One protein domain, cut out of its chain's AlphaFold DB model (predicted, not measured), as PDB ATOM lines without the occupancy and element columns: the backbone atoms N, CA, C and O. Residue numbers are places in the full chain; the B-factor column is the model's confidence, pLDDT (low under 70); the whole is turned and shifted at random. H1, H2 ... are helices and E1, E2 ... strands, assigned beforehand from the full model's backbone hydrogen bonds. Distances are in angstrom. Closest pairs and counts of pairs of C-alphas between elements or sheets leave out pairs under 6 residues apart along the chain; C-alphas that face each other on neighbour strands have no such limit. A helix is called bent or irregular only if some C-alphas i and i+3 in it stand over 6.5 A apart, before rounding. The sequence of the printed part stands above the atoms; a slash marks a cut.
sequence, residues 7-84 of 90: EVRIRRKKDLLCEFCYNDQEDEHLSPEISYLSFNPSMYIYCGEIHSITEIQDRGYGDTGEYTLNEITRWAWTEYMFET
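AT A GLANCE: This is residues 7 to 84 of the 90 residues of an uncharacterized protein of Ruminococcus sp. TF12-2 (UniProt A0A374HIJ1). A four-stranded antiparallel sheet, strongly twisted and curled like part of a barrel, makes the body, and the stretch after E4 folds back to pair briefly with E1 at the other edge. The short helices H1 and H2 lie at one end of this body, H2 near E1 and E4, and from the long loop between the helices residues 23 to 28 stick out as an arm. The printed part has 78 residues with two named helices and four named strands, along the chain E1 H1 H2 E2 E3 E4; the sheet's order is E1 E2 E3 E4, and the class is mixed, helices and strands. The whole is compact, with a radius of gyration of the C-alphas of 12.3 A and spans of 38 by 26 by 22 A.

HOW THE PARTS SIT: E1, residues 7 to 10, is an edge strand and the antiparallel neighbour of E2, residues 50 to 59, with N 8 and O 51 2.9 A apart, within hydrogen-bond range. Residues 9 to 10 of E1 also pair, antiparallel, with residues 82 to 83. H1, residues 13 to 20, is not on the sheet. H2, residues 41 to 46, is close to H1 but not clearly touching; their closest C-alphas, of Lys 13 and Tyr 44, are 6.1 A apart, and they run opposite ways at a steep tilt of 44 degrees. H2 is on the sheet at a height over the sheet of 8.9 A and only just over none of the strands, with 2 of its 6 C-alphas falling on E4, residues 72 to 78. The closest C-alphas of H2 and E4 are those of Met 43 and Trp 75, 8.0 A apart. E2 bends by 68 degrees at residue 54, and its pairing is staggered: residues 50 to 52 pair with E1, residues 53 to 59 with E3, residues 65 to 69. E2, E3 and E4 form a meander, each strand the antiparallel neighbour of the one before. In the hairpin of E2 and E3, N 57 and O 66 are 2.9 A apart; in that of E3 and E4, N 67 and O 77 are 2.8 A apart, both within hydrogen-bond range. In H1 every O i to N i+4 pair is within hydrogen-bond range; in H2 0 of 2 are, beside 2 of 3 O i to N i+3 pairs.

IN THESE COORDINATES: E1 begins at C-alpha 7, (86.862, 133.695, 113.832), and is 9.9 A long. H1 is 9.9 A long and H2 10.4 A; H2 is only just irregular, with C-alphas 42 and 45 6.7 A apart. E2 is 22.5 A long, from C-alpha 50 at (89.716, 127.927, 115.563). E3 is 12.8 A long, and E4, 13.4 A, ends at C-alpha 78, (96.633, 133.591, 104.065).

THE WHOLE: The two C-alphas farthest apart, of Gln 25 and Thr 54, are 38.0 A apart. The printed part has no cut. The link from H1 to H2, residues 21 to 40, is long; the other links between named elements are tight. The mean pLDDT of the printed part is 77.9, and residues 21 to 36 and 58 to 64 are under 70.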
ATOM      1  N   GLU A   7      86.448 135.061 113.527       96.06
ATOM      2  CA  GLU A   7      86.862 133.695 113.832       96.06
ATOM      3  C   GLU A   7      86.963 132.876 112.548       96.06
ATOM      4  O   GLU A   7      86.022 132.792 111.752       96.06
ATOM      5  N   VAL A   8      88.104 132.223 112.374       94.56
ATOM      6  CA  VAL A   8      88.388 131.332 111.252       94.56
ATOM      7  C   VAL A   8      88.914 130.010 111.778       94.56
ATOM      8  O   VAL A   8      89.535 129.951 112.839       94.56
ATOM      9  N   ARG A   9      88.683 128.932 111.031       96.19
ATOM     10  CA  ARG A   9      89.358 127.665 111.297       96.19
ATOM     11  C   ARG A   9      90.537 127.535 110.350       96.19
ATOM     12  O   ARG A   9      90.379 127.701 109.141       96.19
ATOM     13  N   ILE A  10      91.706 127.189 110.875       94.06
ATOM     14  CA  ILE A  10      92.819 126.767 110.023       94.06
ATOM     15  C   ILE A  10      92.413 125.442 109.380       94.06
ATOM     16  O   ILE A  10      91.983 124.511 110.065       94.06
ATOM     17  N   ARG A  11      92.529 125.338 108.058       93.44
ATOM     18  CA  ARG A  11      92.124 124.136 107.321       93.44
ATOM     19  C   ARG A  11      92.854 122.893 107.823       93.44
ATOM     20  O   ARG A  11      93.934 122.945 108.417       93.44
ATOM     21  N   ARG A  12      92.267 121.724 107.567       91.56
ATOM     22  CA  ARG A  12      92.854 120.451 107.999       91.56
ATOM     23  C   ARG A  12      94.198 120.215 107.316       91.56
ATOM     24  O   ARG A  12      94.344 120.435 106.116       91.56
ATOM     25  N   LYS A  13      95.144 119.635 108.064       89.38
ATOM     26  CA  LYS A  13      96.506 119.327 107.599       89.38
ATOM     27  C   LYS A  13      96.517 118.623 106.244       89.38
ATOM     28  O   LYS A  13      97.262 119.029 105.371       89.38
ATOM     29  N   LYS A  14      95.690 117.587 106.060       87.25
ATOM     30  CA  LYS A  14      95.626 116.833 104.796       87.25
ATOM     31  C   LYS A  14      95.282 117.718 103.590       87.25
ATOM     32  O   LYS A  14      95.839 117.511 102.523       87.25
ATOM     33  N   ASP A  15      94.408 118.705 103.781       86.06
ATOM     34  CA  ASP A  15      93.905 119.558 102.706       86.06
ATOM     35  C   ASP A  15      94.970 120.607 102.349       86.06
ATOM     36  O   ASP A  15      95.221 120.858 101.175       86.06
ATOM     37  N   LEU A  16      95.659 121.152 103.360       84.88
ATOM     38  CA  LEU A  16      96.792 122.058 103.161       84.88
ATOM     39  C   LEU A  16      98.018 121.344 102.594       84.88
ATOM     40  O   LEU A  16      98.698 121.913 101.758       84.88
ATOM     41  N   LEU A  17      98.293 120.098 102.979       80.94
ATOM     42  CA  LEU A  17      99.404 119.339 102.405       80.94
ATOM     43  C   LEU A  17      99.212 119.080 100.908       80.94
ATOM     44  O   LEU A  17     100.162 119.230 100.158       80.94
ATOM     45  N   CYS A  18      97.998 118.752 100.459       75.12
ATOM     46  CA  CYS A  18      97.732 118.566  99.030       75.12
ATOM     47  C   CYS A  18      97.923 119.845  98.200       75.12
ATOM     48  O   CYS A  18      98.161 119.751  97.001       75.12
ATOM     49  N   GLU A  19      97.781 121.022  98.813       76.19
ATOM     50  CA  GLU A  19      97.842 122.314  98.115       76.19
ATOM     51  C   GLU A  19      99.171 123.062  98.314       76.19
ATOM     52  O   GLU A  19      99.574 123.820  97.438       76.19
ATOM     53  N   PHE A  20      99.842 122.862  99.451       70.88
ATOM     54  CA  PHE A  20     101.060 123.573  99.857       70.88
ATOM     55  C   PHE A  20     102.291 122.673  99.999       70.88
ATOM     56  O   PHE A  20     103.390 123.192 100.193       70.88
ATOM     57  N   CYS A  21     102.146 121.347  99.942       61.41
ATOM     58  CA  CYS A  21     103.276 120.438 100.079       61.41
ATOM     59  C   CYS A  21     103.501 119.577  98.833       61.41
ATOM     60  O   CYS A  21     102.713 118.701  98.497       61.41
ATOM     61  N   TYR A  22     104.692 119.807  98.275       52.03
ATOM     62  CA  TYR A  22     105.762 118.811  98.205       52.03
ATOM     63  C   TYR A  22     105.472 117.595  97.320       52.03
ATOM     64  O   TYR A  22     104.820 116.633  97.718       52.03
ATOM     65  N   ASN A  23     106.029 117.621  96.111       45.84
ATOM     66  CA  ASN A  23     106.196 116.411  95.326       45.84
ATOM     67  C   ASN A  23     107.407 115.659  95.901       45.84
ATOM     68  O   ASN A  23     108.542 116.082  95.694       45.84
ATOM     69  N   ASP A  24     107.176 114.547  96.603       46.16
ATOM     70  CA  ASP A  24     108.235 113.661  97.123       46.16
ATOM     71  C   ASP A  24     109.188 113.135  96.016       46.16
ATOM     72  O   ASP A  24     110.179 112.472  96.317       46.16
ATOM     73  N   GLN A  25     108.899 113.399  94.733       48.78
ATOM     74  CA  GLN A  25     109.735 113.013  93.594       48.78
ATOM     75  C   GLN A  25     110.866 113.992  93.244       48.78
ATOM     76  O   GLN A  25     111.821 113.542  92.615       48.78
ATOM     77  N   GLU A  26     110.792 115.282  93.602       48.38
ATOM     78  CA  GLU A  26     111.714 116.293  93.030       48.38
ATOM     79  C   GLU A  26     112.552 117.097  94.037       48.38
ATOM     80  O   GLU A  26     113.388 117.883  93.613       48.38
ATOM     81  N   ASP A  27     112.409 116.880  95.351       47.06
ATOM     82  CA  ASP A  27     113.206 117.578  96.387       47.06
ATOM     83  C   ASP A  27     113.149 119.128  96.283       47.06
ATOM     84  O   ASP A  27     114.001 119.846  96.806       47.06
ATOM     85  N   GLU A  28     112.119 119.661  95.614       47.88
ATOM     86  CA  GLU A  28     111.895 121.092  95.415       47.88
ATOM     87  C   GLU A  28     110.714 121.602  96.250       47.88
ATOM     88  O   GLU A  28     109.636 121.003  96.330       47.88
ATOM     89  N   HIS A  29     110.911 122.777  96.854       49.44
ATOM     90  CA  HIS A  29     109.849 123.535  97.500       49.44
ATOM     91  C   HIS A  29     108.861 124.011  96.426       49.44
ATOM     92  O   HIS A  29     109.055 125.061  95.813       49.44
ATOM     93  N   LEU A  30     107.778 123.261  96.210       52.47
ATOM     94  CA  LEU A  30     106.633 123.757  95.448       52.47
ATOM     95  C   LEU A  30     106.032 124.930  96.225       52.47
ATOM     96  O   LEU A  30     105.270 124.747  97.173       52.47
ATOM     97  N   SER A  31     106.433 126.145  95.856       53.66
ATOM     98  CA  SER A  31     105.712 127.351  96.242       53.66
ATOM     99  C   SER A  31     104.364 127.282  95.529       53.66
ATOM    100  O   SER A  31     104.356 127.229  94.298       53.66
ATOM    101  N   PRO A  32     103.233 127.211  96.248       53.88
ATOM    102  CA  PRO A  32     101.940 127.180  95.588       53.88
ATOM    103  C   PRO A  32     101.799 128.421  94.703       53.88
ATOM    104  O   PRO A  32     101.986 129.536  95.184       53.88
ATOM    105  N   GLU A  33     101.381 128.263  93.443       55.75
ATOM    106  CA  GLU A  33     101.024 129.408  92.578       55.75
ATOM    107  C   GLU A  33      99.953 130.309  93.228       55.75
ATOM    108  O   GLU A  33      99.818 131.482  92.888       55.75
ATOM    109  N   ILE A  34      99.206 129.754  94.191       57.81
ATOM    110  CA  ILE A  34      98.113 130.396  94.924       57.81
ATOM    111  C   ILE A  34      98.560 131.195  96.162       57.81
ATOM    112  O   ILE A  34      97.749 131.929  96.718       57.81
ATOM    113  N   SER A  35      99.804 131.063  96.639       62.09
ATOM    114  CA  SER A  35     100.273 131.758  97.849       62.09
ATOM    115  C   SER A  35     101.796 131.864  97.893       62.09
ATOM    116  O   SER A  35     102.495 130.855  97.895       62.09
ATOM    117  N   TYR A  36     102.315 133.086  98.041       65.94
ATOM    118  CA  TYR A  36     103.748 133.333  98.260       65.94
ATOM    119  C   TYR A  36     104.231 132.872  99.645       65.94
ATOM    120  O   TYR A  36     105.428 132.673  99.841       65.94
ATOM    121  N   LEU A  37     103.318 132.690 100.611       73.94
ATOM    122  CA  LEU A  37     103.639 132.125 101.920       73.94
ATOM    123  C   LEU A  37     103.708 130.599 101.849       73.94
ATOM    124  O   LEU A  37     102.763 129.932 101.418       73.94
ATOM    125  N   SER A  38     104.833 130.060 102.318       72.69
ATOM    126  CA  SER A  38     105.074 128.626 102.464       72.69
ATOM    127  C   SER A  38     104.353 128.066 103.689       72.69
ATOM    128  O   SER A  38     104.293 128.713 104.733       72.69
ATOM    129  N   PHE A  39     103.881 126.822 103.607       78.69
ATOM    130  CA  PHE A  39     103.271 126.137 104.746       78.69
ATOM    131  C   PHE A  39     104.290 125.236 105.458       78.69
ATOM    132  O   PHE A  39     104.596 124.129 105.013       78.69
ATOM    133  N   ASN A  40     104.861 125.726 106.562       81.81
ATOM    134  CA  ASN A  40     105.935 125.039 107.282       81.81
ATOM    135  C   ASN A  40     105.406 123.841 108.105       81.81
ATOM    136  O   ASN A  40     104.352 123.960 108.731       81.81
ATOM    137  N   PRO A  41     106.160 122.730 108.237       83.69
ATOM    138  CA  PRO A  41     105.788 121.620 109.119       83.69
ATOM    139  C   PRO A  41     105.455 121.997 110.567       83.69
ATOM    140  O   PRO A  41     104.583 121.391 111.191       83.69
ATOM    141  N   SER A  42     106.088 123.041 111.097       84.75
ATOM    142  CA  SER A  42     105.816 123.574 112.437       84.75
ATOM    143  C   SER A  42     104.432 124.221 112.569       84.75
ATOM    144  O   SER A  42     103.980 124.452 113.689       84.75
ATOM    145  N   MET A  43     103.763 124.529 111.455       89.06
ATOM    146  CA  MET A  43     102.404 125.080 111.427       89.06
ATOM    147  C   MET A  43     101.335 123.983 111.531       89.06
ATOM    148  O   MET A  43     100.187 124.279 111.847       89.06
ATOM    149  N   TYR A  44     101.698 122.708 111.330       88.62
ATOM    150  CA  TYR A  44     100.746 121.589 111.305       88.62
ATOM    151  C   TYR A  44      99.984 121.383 112.614       88.62
ATOM    152  O   TYR A  44      98.909 120.788 112.595       88.62
ATOM    153  N   ILE A  45     100.551 121.830 113.736       91.62
ATOM    154  CA  ILE A  45      99.934 121.693 115.059       91.62
ATOM    155  C   ILE A  45      98.664 122.535 115.206       91.62
ATOM    156  O   ILE A  45      97.813 122.167 115.997       91.62
ATOM    157  N   TYR A  46      98.521 123.599 114.412       93.56
ATOM    158  CA  TYR A  46      97.378 124.513 114.468       93.56
ATOM    159  C   TYR A  46      96.249 124.108 113.504       93.56
ATOM    160  O   TYR A  46      95.186 124.718 113.460       93.56
ATOM    161  N   CYS A  47      96.461 123.078 112.680       92.81
ATOM    162  CA  CYS A  47      95.477 122.645 111.694       92.81
ATOM    163  C   CYS A  47      94.183 122.151 112.348       92.81
ATOM    164  O   CYS A  47      94.194 121.202 113.132       92.81
ATOM    165  N   GLY A  48      93.049 122.692 111.911       93.56
ATOM    166  CA  GLY A  48      91.725 122.374 112.442       93.56
ATOM    167  C   GLY A  48      91.344 123.174 113.688       93.56
ATOM    168  O   GLY A  48      90.190 123.085 114.113       93.56
ATOM    169  N   GLU A  49      92.264 123.957 114.250       95.75
ATOM    170  CA  GLU A  49      91.988 124.844 115.377       95.75
ATOM    171  C   GLU A  49      91.275 126.119 114.906       95.75
ATOM    172  O   GLU A  49      91.403 126.549 113.754       95.75
ATOM    173  N   ILE A  50      90.461 126.687 115.798       96.00
ATOM    174  CA  ILE A  50      89.716 127.927 115.563       96.00
ATOM    175  C   ILE A  50      90.472 129.062 116.236       96.00
ATOM    176  O   ILE A  50      90.797 128.973 117.419       96.00
ATOM    177  N   HIS A  51      90.700 130.130 115.482       95.50
ATOM    178  CA  HIS A  51      91.441 131.299 115.924       95.50
ATOM    179  C   HIS A  51      90.737 132.582 115.505       95.50
ATOM    180  O   HIS A  51      90.009 132.621 114.512       95.50
ATOM    181  N   SER A  52      91.002 133.648 116.249       95.12
ATOM    182  CA  SER A  52      90.562 134.995 115.911       95.12
ATOM    183  C   SER A  52      91.681 135.750 115.207       95.12
ATOM    184  O   SER A  52      92.837 135.714 115.638       95.12
ATOM    185  N   ILE A  53      91.332 136.488 114.158       93.69
ATOM    186  CA  ILE A  53      92.268 137.377 113.468       93.69
ATOM    187  C   ILE A  53      92.569 138.575 114.365       93.69
ATOM    188  O   ILE A  53      91.666 139.319 114.748       93.69
ATOM    189  N   THR A  54      93.843 138.783 114.681       93.50
ATOM    190  CA  THR A  54      94.297 139.896 115.526       93.50
ATOM    191  C   THR A  54      94.893 141.036 114.720       93.50
ATOM    192  O   THR A  54      94.862 142.180 115.165       93.50
ATOM    193  N   GLU A  55      95.428 140.742 113.538       90.69
ATOM    194  CA  GLU A  55      96.077 141.729 112.682       90.69
ATOM    195  C   GLU A  55      95.957 141.327 111.213       90.69
ATOM    196  O   GLU A  55      95.871 140.141 110.893       90.69
ATOM    197  N   ILE A  56      95.959 142.331 110.335       88.25
ATOM    198  CA  ILE A  56      96.009 142.164 108.884       88.25
ATOM    199  C   ILE A  56      97.269 142.892 108.410       88.25
ATOM    200  O   ILE A  56      97.315 144.124 108.453       88.25
ATOM    201  N   GLN A  57      98.295 142.135 108.025       74.75
ATOM    202  CA  GLN A  57      99.614 142.657 107.665       74.75
ATOM    203  C   GLN A  57      99.739 142.730 106.141       74.75
ATOM    204  O   GLN A  57     100.146 141.782 105.495       74.75
ATOM    205  N   ASP A  58      99.370 143.880 105.580       68.00
ATOM    206  CA  ASP A  58      99.459 144.199 104.149       68.00
ATOM    207  C   ASP A  58      98.696 143.248 103.190       68.00
ATOM    208  O   ASP A  58      98.356 142.097 103.478       68.00
ATOM    209  N   ARG A  59      98.337 143.760 102.011       61.41
ATOM    210  CA  ARG A  59      97.821 142.911 100.926       61.41
ATOM    211  C   ARG A  59      99.032 142.511 100.099       61.41
ATOM    212  O   ARG A  59      99.562 143.351  99.376       61.41
ATOM    213  N   GLY A  60      99.507 141.280 100.270       53.44
ATOM    214  CA  GLY A  60     100.671 140.765  99.549       53.44
ATOM    215  C   GLY A  60     100.485 140.761  98.025       53.44
ATOM    216  O   GLY A  60      99.526 141.300  97.479       53.44
ATOM    217  N   TYR A  61     101.413 140.137  97.300       46.56
ATOM    218  CA  TYR A  61     101.337 140.038  95.837       46.56
ATOM    219  C   TYR A  61     100.064 139.261  95.419       46.56
ATOM    220  O   TYR A  61     100.000 138.042  95.570       46.56
ATOM    221  N   GLY A  62      99.038 139.972  94.930       55.94
ATOM    222  CA  GLY A  62      97.713 139.429  94.584       55.94
ATOM    223  C   GLY A  62      96.585 139.909  95.515       55.94
ATOM    224  O   GLY A  62      96.762 140.831  96.302       55.94
ATOM    225  N   ASP A  63      95.406 139.285  95.429       54.31
ATOM    226  CA  ASP A  63      94.234 139.627  96.265       54.31
ATOM    227  C   ASP A  63      94.272 138.994  97.675       54.31
ATOM    228  O   ASP A  63      93.311 139.097  98.436       54.31
ATOM    229  N   THR A  64      95.381 138.352  98.053       64.94
ATOM    230  CA  THR A  64      95.492 137.592  99.306       64.94
ATOM    231  C   THR A  64      96.137 138.426 100.414       64.94
ATOM    232  O   THR A  64      97.316 138.771 100.331       64.94
ATOM    233  N   GLY A  65      95.377 138.736 101.467       74.12
ATOM    234  CA  GLY A  65      95.911 139.370 102.680       74.12
ATOM    235  C   GLY A  65      96.735 138.409 103.542       74.12
ATOM    236  O   GLY A  65      96.501 137.196 103.498       74.12
ATOM    237  N   GLU A  66      97.668 138.950 104.334       86.81
ATOM    238  CA  GLU A  66      98.283 138.222 105.454       86.81
ATOM    239  C   GLU A  66      97.543 138.494 106.759       86.81
ATOM    240  O   GLU A  66      97.144 139.625 107.055       86.81
ATOM    241  N   TYR A  67      97.404 137.452 107.566       88.38
ATOM    242  CA  TYR A  67      96.668 137.478 108.816       88.38
ATOM    243  C   TYR A  67      97.532 136.962 109.955       88.38
ATOM    244  O   TYR A  67      98.163 135.910 109.842       88.38
ATOM    245  N   THR A  68      97.485 137.672 111.076       91.62
ATOM    246  CA  THR A  68      98.010 137.192 112.355       91.62
ATOM    247  C   THR A  68      96.852 136.656 113.181       91.62
ATOM    248  O   THR A  68      95.780 137.267 113.237       91.62
ATOM    249  N   LEU A  69      97.074 135.521 113.833       92.69
ATOM    250  CA  LEU A  69      96.079 134.854 114.662       92.69
ATOM    251  C   LEU A  69      96.396 135.027 116.145       92.69
ATOM    252  O   LEU A  69      97.562 135.118 116.546       92.69
ATOM    253  N   ASN A  70      95.352 135.016 116.973       92.56
ATOM    254  CA  ASN A  70      95.512 134.990 118.420       92.56
ATOM    255  C   ASN A  70      96.368 133.785 118.838       92.56
ATOM    256  O   ASN A  70      96.222 132.689 118.308       92.56
ATOM    257  N   GLU A  71      97.289 134.012 119.779       86.88
ATOM    258  CA  GLU A  71      98.224 132.999 120.306       86.88
ATOM    259  C   GLU A  71      99.269 132.476 119.296       86.88
ATOM    260  O   GLU A  71     100.236 131.823 119.693       86.88
ATOM    261  N   ILE A  72      99.152 132.836 118.012       87.25
ATOM    262  CA  ILE A  72     100.054 132.415 116.937       87.25
ATOM    263  C   ILE A  72     100.626 133.638 116.211       87.25
ATOM    264  O   ILE A  72     100.433 133.848 115.017       87.25
ATOM    265  N   THR A  73     101.393 134.446 116.940       81.69
ATOM    266  CA  THR A  73     101.986 135.689 116.415       81.69
ATOM    267  C   THR A  73     103.261 135.483 115.599       81.69
ATOM    268  O   THR A  73     103.746 136.410 114.961       81.69
ATOM    269  N   ARG A  74     103.836 134.274 115.624       85.19
ATOM    270  CA  ARG A  74     105.098 133.945 114.938       85.19
ATOM    271  C   ARG A  74     104.936 133.559 113.462       85.19
ATOM    272  O   ARG A  74     105.944 133.317 112.806       85.19
ATOM    273  N   TRP A  75     103.703 133.421 112.978       86.06
ATOM    274  CA  TRP A  75     103.396 132.977 111.618       86.06
ATOM    275  C   TRP A  75     102.425 133.951 110.958       86.06
ATOM    276  O   TRP A  75     101.452 134.363 111.588       86.06
ATOM    277  N   ALA A  76     102.679 134.251 109.689       86.56
ATOM    278  CA  ALA A  76     101.707 134.872 108.806       86.56
ATOM    279  C   ALA A  76     100.861 133.787 108.129       86.56
ATOM    280  O   ALA A  76     101.357 132.705 107.796       86.56
ATOM    281  N   TRP A  77      99.582 134.085 107.930       88.00
ATOM    282  CA  TRP A  77      98.598 133.172 107.357       88.00
ATOM    283  C   TRP A  77      97.871 133.838 106.191       88.00
ATOM    284  O   TRP A  77      97.693 135.049 106.200       88.00
ATOM    285  N   THR A  78      97.408 133.069 105.208       87.62
ATOM    286  CA  THR A  78      96.633 133.591 104.065       87.62
ATOM    287  C   THR A  78      95.180 133.123 104.107       87.62
ATOM    288  O   THR A  78      94.885 132.107 104.736       87.62
ATOM    289  N   GLU A  79      94.268 133.813 103.400       87.56
ATOM    290  CA  GLU A  79      92.848 133.401 103.315       87.56
ATOM    291  C   GLU A  79      92.705 131.930 102.875       87.56
ATOM    292  O   GLU A  79      91.923 131.187 103.461       87.56
ATOM    293  N   TYR A  80      93.552 131.464 101.949       86.31
ATOM    294  CA  TYR A  80      93.550 130.080 101.457       86.31
ATOM    295  C   TYR A  80      93.858 129.021 102.518       86.31
ATOM    296  O   TYR A  80      93.540 127.840 102.320       86.31
ATOM    297  N   MET A  81      94.509 129.412 103.615       89.56
ATOM    298  CA  MET A  81      94.804 128.521 104.737       89.56
ATOM    299  C   MET A  81      93.615 128.374 105.689       89.56
ATOM    300  O   MET A  81      93.655 127.534 106.592       89.56
ATOM    301  N   PHE A  82      92.547 129.140 105.470       91.75
ATOM    302  CA  PHE A  82      91.382 129.192 106.330       91.75
ATOM    303  C   PHE A  82      90.139 128.571 105.698       91.75
ATOM    304  O   PHE A  82      89.971 128.468 104.481       91.75
ATOM    305  N   GLU A  83      89.245 128.142 106.573       93.94
ATOM    306  CA  GLU A  83      87.860 127.851 106.260       93.94
ATOM    307  C   GLU A  83      86.955 128.595 107.245       93.94
ATOM    308  O   GLU A  83      87.309 128.850 108.404       93.94
ATOM    309  N   THR A  84      85.766 128.943 106.781       90.81
ATOM    310  CA  THR A  84      84.683 129.419 107.634       90.81
ATOM    311  C   THR A  84      84.284 128.337 108.640       90.81
ATOM    312  O   THR A  84      84.537 127.144 108.451       90.81
TER     313      THR A  84